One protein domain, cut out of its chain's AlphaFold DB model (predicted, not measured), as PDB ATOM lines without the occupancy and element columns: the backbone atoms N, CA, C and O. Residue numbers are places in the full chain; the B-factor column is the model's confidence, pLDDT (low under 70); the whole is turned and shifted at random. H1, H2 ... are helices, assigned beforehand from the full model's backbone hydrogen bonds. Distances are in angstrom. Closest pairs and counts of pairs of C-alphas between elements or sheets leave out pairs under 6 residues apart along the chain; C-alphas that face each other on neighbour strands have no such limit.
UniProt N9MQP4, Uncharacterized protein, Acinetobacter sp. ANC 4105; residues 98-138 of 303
ATOM      1  N   GLN A  98     -21.655  -7.333  39.596       82.38
ATOM      2  CA  GLN A  98     -22.804  -8.034  39.037       82.38
ATOM      3  C   GLN A  98     -23.980  -7.069  38.888       82.38
ATOM      4  O   GLN A  98     -24.498  -6.882  37.789       82.38
ATOM      5  N   TRP A  99     -24.308  -6.362  39.967       84.25
ATOM      6  CA  TRP A  99     -25.379  -5.371  39.968       84.25
ATOM      7  C   TRP A  99     -25.109  -4.222  38.981       84.25
ATOM      8  O   TRP A  99     -25.993  -3.767  38.257       84.25
ATOM      9  N   MET A 100     -23.853  -3.773  38.886       82.81
ATOM     10  CA  MET A 100     -23.453  -2.732  37.936       82.81
ATOM     11  C   MET A 100     -23.626  -3.153  36.472       82.81
ATOM     12  O   MET A 100     -24.006  -2.314  35.656       82.81
ATOM     13  N   SER A 101     -23.329  -4.410  36.126       78.81
ATOM     14  CA  SER A 101     -23.544  -4.926  34.769       78.81
ATOM     15  C   SER A 101     -25.029  -4.995  34.421       78.81
ATOM     16  O   SER A 101     -25.407  -4.640  33.309       78.81
ATOM     17  N   GLU A 102     -25.871  -5.381  35.378       82.75
ATOM     18  CA  GLU A 102     -27.325  -5.453  35.196       82.75
ATOM     19  C   GLU A 102     -27.975  -4.070  35.045       82.75
ATOM     20  O   GLU A 102     -29.019  -3.952  34.410       82.75
ATOM     21  N   HIS A 103     -27.397  -3.013  35.628       81.44
ATOM     22  CA  HIS A 103     -27.982  -1.660  35.642       81.44
ATOM     23  C   HIS A 103     -27.099  -0.622  34.933       81.44
ATOM     24  O   HIS A 103     -27.146   0.576  35.227       81.44
ATOM     25  N   GLN A 104     -26.277  -1.071  33.980       75.75
ATOM     26  CA  GLN A 104     -25.311  -0.238  33.265       75.75
ATOM     27  C   GLN A 104     -25.966   0.972  32.582       75.75
ATOM     28  O   GLN A 104     -25.437   2.080  32.666       75.75
ATOM     29  N   GLU A 105     -27.101   0.782  31.909       69.06
ATOM     30  CA  GLU A 105     -27.772   1.867  31.183       69.06
ATOM     31  C   GLU A 105     -28.312   2.942  32.131       69.06
ATOM     32  O   GLU A 105     -28.076   4.132  31.910       69.06
ATOM     33  N   GLU A 106     -28.948   2.536  33.232       72.12
ATOM     34  CA  GLU A 106     -29.460   3.454  34.253       72.12
ATOM     35  C   GLU A 106     -28.312   4.205  34.939       72.12
ATOM     36  O   GLU A 106     -28.347   5.424  35.071       72.12
ATOM     37  N   LEU A 107     -27.226   3.515  35.300       74.94
ATOM     38  CA  LEU A 107     -26.056   4.141  35.929       74.94
ATOM     39  C   LEU A 107     -25.347   5.147  35.020       74.94
ATOM     40  O   LEU A 107     -24.696   6.083  35.505       74.94
ATOM     41  N   LEU A 108     -25.418   4.941  33.705       69.38
ATOM     42  CA  LEU A 108     -24.767   5.823  32.756       69.38
ATOM     43  C   LEU A 108     -25.599   7.063  32.436       69.38
ATOM     44  O   LEU A 108     -24.985   8.131  32.296       69.38
ATOM     45  N   ASN A 109     -26.927   6.922  32.395       66.62
ATOM     46  CA  ASN A 109     -27.850   7.899  31.817       66.62
ATOM     47  C   ASN A 109     -28.785   8.578  32.840       66.62
ATOM     48  O   ASN A 109     -29.143   9.739  32.637       66.62
ATOM     49  N   ASP A 110     -29.149   7.920  33.947       66.56
ATOM     50  CA  ASP A 110     -30.073   8.489  34.937       66.56
ATOM     51  C   ASP A 110     -29.410   9.568  35.812       66.56
ATOM     52  O   ASP A 110     -28.200   9.602  36.063       66.56
ATOM     53  N   SER A 111     -30.244  10.472  36.338       67.88
ATOM     54  CA  SER A 111     -29.799  11.514  37.266       67.88
ATOM     55  C   SER A 111     -29.475  10.950  38.656       67.88
ATOM     56  O   SER A 111     -30.079   9.981  39.115       67.88
ATOM     57  N   PHE A 112     -28.588  11.628  39.399       72.69
ATOM     58  CA  PHE A 112     -28.277  11.251  40.787       72.69
ATOM     59  C   PHE A 112     -29.510  11.210  41.696       72.69
ATOM     60  O   PHE A 112     -29.516  10.463  42.665       72.69
ATOM     61  N   VAL A 113     -30.528  12.030  41.420       70.50
ATOM     62  CA  VAL A 113     -31.756  12.064  42.225       70.50
ATOM     63  C   VAL A 113     -32.602  10.822  41.953       70.50
ATOM     64  O   VAL A 113     -33.040  10.196  42.910       70.50
ATOM     65  N   SER A 114     -32.745  10.426  40.683       70.81
ATOM     66  CA  SER A 114     -33.431   9.183  40.291       70.81
ATOM     67  C   SER A 114     -32.759   7.965  40.929       70.81
ATOM     68  O   SER A 114     -33.402   7.188  41.627       70.81
ATOM     69  N   LEU A 115     -31.433   7.853  40.788       78.06
ATOM     70  CA  LEU A 115     -30.668   6.723  41.324       78.06
ATOM     71  C   LEU A 115     -30.662   6.680  42.858       78.06
ATOM     72  O   LEU A 115     -30.672   5.599  43.441       78.06
ATOM     73  N   ASN A 116     -30.685   7.840  43.520       81.12
ATOM     74  CA  ASN A 116     -30.829   7.893  44.971       81.12
ATOM     75  C   ASN A 116     -32.242   7.494  45.416       81.12
ATOM     76  O   ASN A 116     -32.377   6.865  46.447       81.12
ATOM     77  N   GLN A 117     -33.293   7.846  44.672       77.12
ATOM     78  CA  GLN A 117     -34.667   7.457  45.017       77.12
ATOM     79  C   GLN A 117     -34.953   5.973  44.749       77.12
ATOM     80  O   GLN A 117     -35.702   5.361  45.501       77.12
ATOM     81  N   LYS A 118     -34.381   5.402  43.682       81.56
ATOM     82  CA  LYS A 118     -34.583   3.995  43.301       81.56
ATOM     83  C   LYS A 118     -33.744   3.017  44.128       81.56
ATOM     84  O   LYS A 118     -34.218   1.935  44.450       81.56
ATOM     85  N   TYR A 119     -32.494   3.382  44.422       84.38
ATOM     86  CA  TYR A 119     -31.479   2.448  44.926       84.38
ATOM     87  C   TYR A 119     -30.716   2.965  46.155       84.38
ATOM     88  O   TYR A 119     -29.713   2.365  46.538       84.38
ATOM     89  N   ASP A 120     -31.116   4.108  46.727       82.75
ATOM     90  CA  ASP A 120     -30.413   4.780  47.833       82.75
ATOM     91  C   ASP A 120     -28.912   5.015  47.568       82.75
ATOM     92  O   ASP A 120     -28.079   5.099  48.477       82.75
ATOM     93  N   LEU A 121     -28.540   5.148  46.290       83.12
ATOM     94  CA  LEU A 121     -27.158   5.366  45.897       83.12
ATOM     95  C   LEU A 121     -26.728   6.814  46.114       83.12
ATOM     96  O   LEU A 121     -27.245   7.760  45.519       83.12
ATOM     97  N   THR A 122     -25.646   6.980  46.870       80.69
ATOM     98  CA  THR A 122     -24.994   8.277  47.032       80.69
ATOM     99  C   THR A 122     -24.285   8.711  45.746       80.69
ATOM    100  O   THR A 122     -23.771   7.904  44.965       80.69
ATOM    101  N   ARG A 123     -24.127  10.030  45.568       76.50
ATOM    102  CA  ARG A 123     -23.400  10.616  44.421       76.50
ATOM    103  C   ARG A 123     -22.000  10.029  44.224       76.50
ATOM    104  O   ARG A 123     -21.546   9.876  43.092       76.50
ATOM    105  N   LEU A 124     -21.304   9.713  45.320       79.44
ATOM    106  CA  LEU A 124     -19.961   9.140  45.270       79.44
ATOM    107  C   LEU A 124     -19.972   7.706  44.723       79.44
ATOM    108  O   LEU A 124     -19.085   7.355  43.946       79.44
ATOM    109  N   GLN A 125     -20.969   6.903  45.103       80.81
ATOM    110  CA  GLN A 125     -21.136   5.526  44.628       80.81
ATOM    111  C   GLN A 125     -21.457   5.504  43.135       80.81
ATOM    112  O   GLN A 125     -20.736   4.865  42.374       80.81
ATOM    113  N   VAL A 126     -22.436   6.304  42.698       81.06
ATOM    114  CA  VAL A 126     -22.789   6.444  41.273       81.06
ATOM    115  C   VAL A 126     -21.584   6.905  40.448       81.06
ATOM    116  O   VAL A 126     -21.290   6.340  39.397       81.06
ATOM    117  N   LYS A 127     -20.820   7.895  40.938       80.25
ATOM    118  CA  LYS A 127     -19.607   8.366  40.250       80.25
ATOM    119  C   LYS A 127     -18.559   7.260  40.112       80.25
ATOM    120  O   LYS A 127     -17.932   7.155  39.063       80.25
ATOM    121  N   ARG A 128     -18.357   6.445  41.150       80.69
ATOM    122  CA  ARG A 128     -17.417   5.317  41.107       80.69
ATOM    123  C   ARG A 128     -17.863   4.245  40.118       80.69
ATOM    124  O   ARG A 128     -17.046   3.856  39.290       80.69
ATOM    125  N   TYR A 129     -19.132   3.837  40.160       83.88
ATOM    126  CA  TYR A 129     -19.691   2.877  39.205       83.88
ATOM    127  C   TYR A 129     -19.524   3.354  37.772       83.88
ATOM    128  O   TYR A 129     -18.951   2.671  36.931       83.88
ATOM    129  N   ALA A 130     -19.927   4.587  37.499       77.12
ATOM    130  CA  ALA A 130     -19.864   5.076  36.146       77.12
ATOM    131  C   ALA A 130     -18.438   5.341  35.649       77.12
ATOM    132  O   ALA A 130     -18.173   5.164  34.466       77.12
ATOM    133  N   ASN A 131     -17.507   5.741  36.520       79.19
ATOM    134  CA  ASN A 131     -16.096   5.827  36.145       79.19
ATOM    135  C   ASN A 131     -15.529   4.444  35.805       79.19
ATOM    136  O   ASN A 131     -14.761   4.331  34.856       79.19
ATOM    137  N   TYR A 132     -15.922   3.403  36.542       82.00
ATOM    138  CA  TYR A 132     -15.532   2.031  36.229       82.00
ATOM    139  C   TYR A 132     -16.073   1.595  34.858       82.00
ATOM    140  O   TYR A 132     -15.310   1.115  34.025       82.00
ATOM    141  N   LEU A 133     -17.353   1.854  34.574       79.88
ATOM    142  CA  LEU A 133     -17.967   1.561  33.272       79.88
ATOM    143  C   LEU A 133     -17.278   2.313  32.114       79.88
ATOM    144  O   LEU A 133     -17.004   1.729  31.069       79.88
ATOM    145  N   LYS A 134     -16.937   3.594  32.308       75.25
ATOM    146  CA  LYS A 134     -16.246   4.402  31.289       75.25
ATOM    147  C   LYS A 134     -14.810   3.944  31.039       75.25
ATOM    148  O   LYS A 134     -14.399   3.840  29.892       75.25
ATOM    149  N   HIS A 135     -14.030   3.726  32.098       75.06
ATOM    150  CA  HIS A 135     -12.585   3.511  31.972       75.06
ATOM    151  C   HIS A 135     -12.201   2.046  31.786       75.06
ATOM    152  O   HIS A 135     -11.246   1.766  31.070       75.06
ATOM    153  N   THR A 136     -12.924   1.116  32.411       72.50
ATOM    154  CA  THR A 136     -12.601  -0.316  32.345       72.50
ATOM    155  C   THR A 136     -13.300  -0.988  31.167       72.50
ATOM    156  O   THR A 136     -12.695  -1.808  30.486       72.50
ATOM    157  N   LEU A 137     -14.560  -0.629  30.902       65.56
ATOM    158  CA  LEU A 137     -15.361  -1.232  29.830       65.56
ATOM    159  C   LEU A 137     -15.432  -0.363  28.563       65.56
ATOM    160  O   LEU A 137     -16.102  -0.738  27.607       65.56
ATOM    161  N   SER A 138     -14.736   0.784  28.535       64.75
ATOM    162  CA  SER A 138     -14.719   1.738  27.409       64.75
ATOM    163  C   SER A 138     -16.115   2.155  26.924       64.75
ATOM    164  O   SER A 138     -16.309   2.467  25.749       64.75
TER     165      SER A 138
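Overview. This is residues 98 to 138 of the 303 residues of an uncharacterized protein of Acinetobacter sp. ANC 4105 (UniProt N9MQP4). One long helix, H4, makes one side of a small helical domain, and three short helices, H1, H2 and H3, follow one another in an arc on its other side. H2 packs steeply across H4, H3 stands crosswise at the first end of H4, and H1 sits loosely beyond H2, near H4 but without firm contact. The printed part has 41 residues with four named helices, in the order H1, H2, H3, H4, and no named strand; its class is all helix. It is compact, with a radius of gyration of the C-alphas of 9.4 A, and its C-alphas span 27 by 18 by 16 A.

Along the chain. The printed part begins with H1, residues 98 to 102, whose first C-alpha, that of Gln 98, is at (-22.804, -8.034, 39.037). H2 is residues 104 to 109, 8.6 A from first to last C-alpha. H3 is residues 112 to 119, 10.2 A long, and begins with C-alpha 112 at (-28.277, 11.251, 40.787). H4, the longest helix, is residues 123 to 136 and is 19.5 A long; it ends with C-alpha 136 at (-12.601, -0.316, 32.345).

Arrangement. H1 and H2 are close but not clearly touching; their closest C-alphas, those of Met 100 and Leu 107, are 7.6 A apart. H1 and H4 are also close but not clearly touching, with the C-alphas of Met 100 and Tyr 129 the closest at 6.9 A. H1 and H3 are apart. H2 and H3 are close but not clearly touching, the closest C-alphas being those of Leu 107 and Leu 115, 7.6 A apart; they run opposite ways at a shallow tilt of 32 degrees. H2 and H4 touch, with the C-alphas of Leu 108 and Ala 130 the closest at 6.0 A, and they run opposite ways at a steep tilt of 67 degrees. H3 and H4 touch, H4 with residues 123 to 126 alone; the closest C-alphas, those of Phe 112 and Arg 123, are 6.1 A apart, and the lines are about perpendicular at 85 degrees. In H1, H2, H3 and H4 every O i to N i+4 pair is within hydrogen-bond range.

Size, cuts and confidence. The two C-alphas farthest apart are those of Gln 117 and Ser 138, at 27.2 A, and the outline is only just rounded, with its spans of 27 by 18 by 16 A. The printed part has no cut. The links H1 to H2, H2 to H3 and H3 to H4 are tight. The mean pLDDT of the printed part is 76.9, and the model's confidence is under 70 at residue 105, residues 108 to 111 and residues 137 to 138.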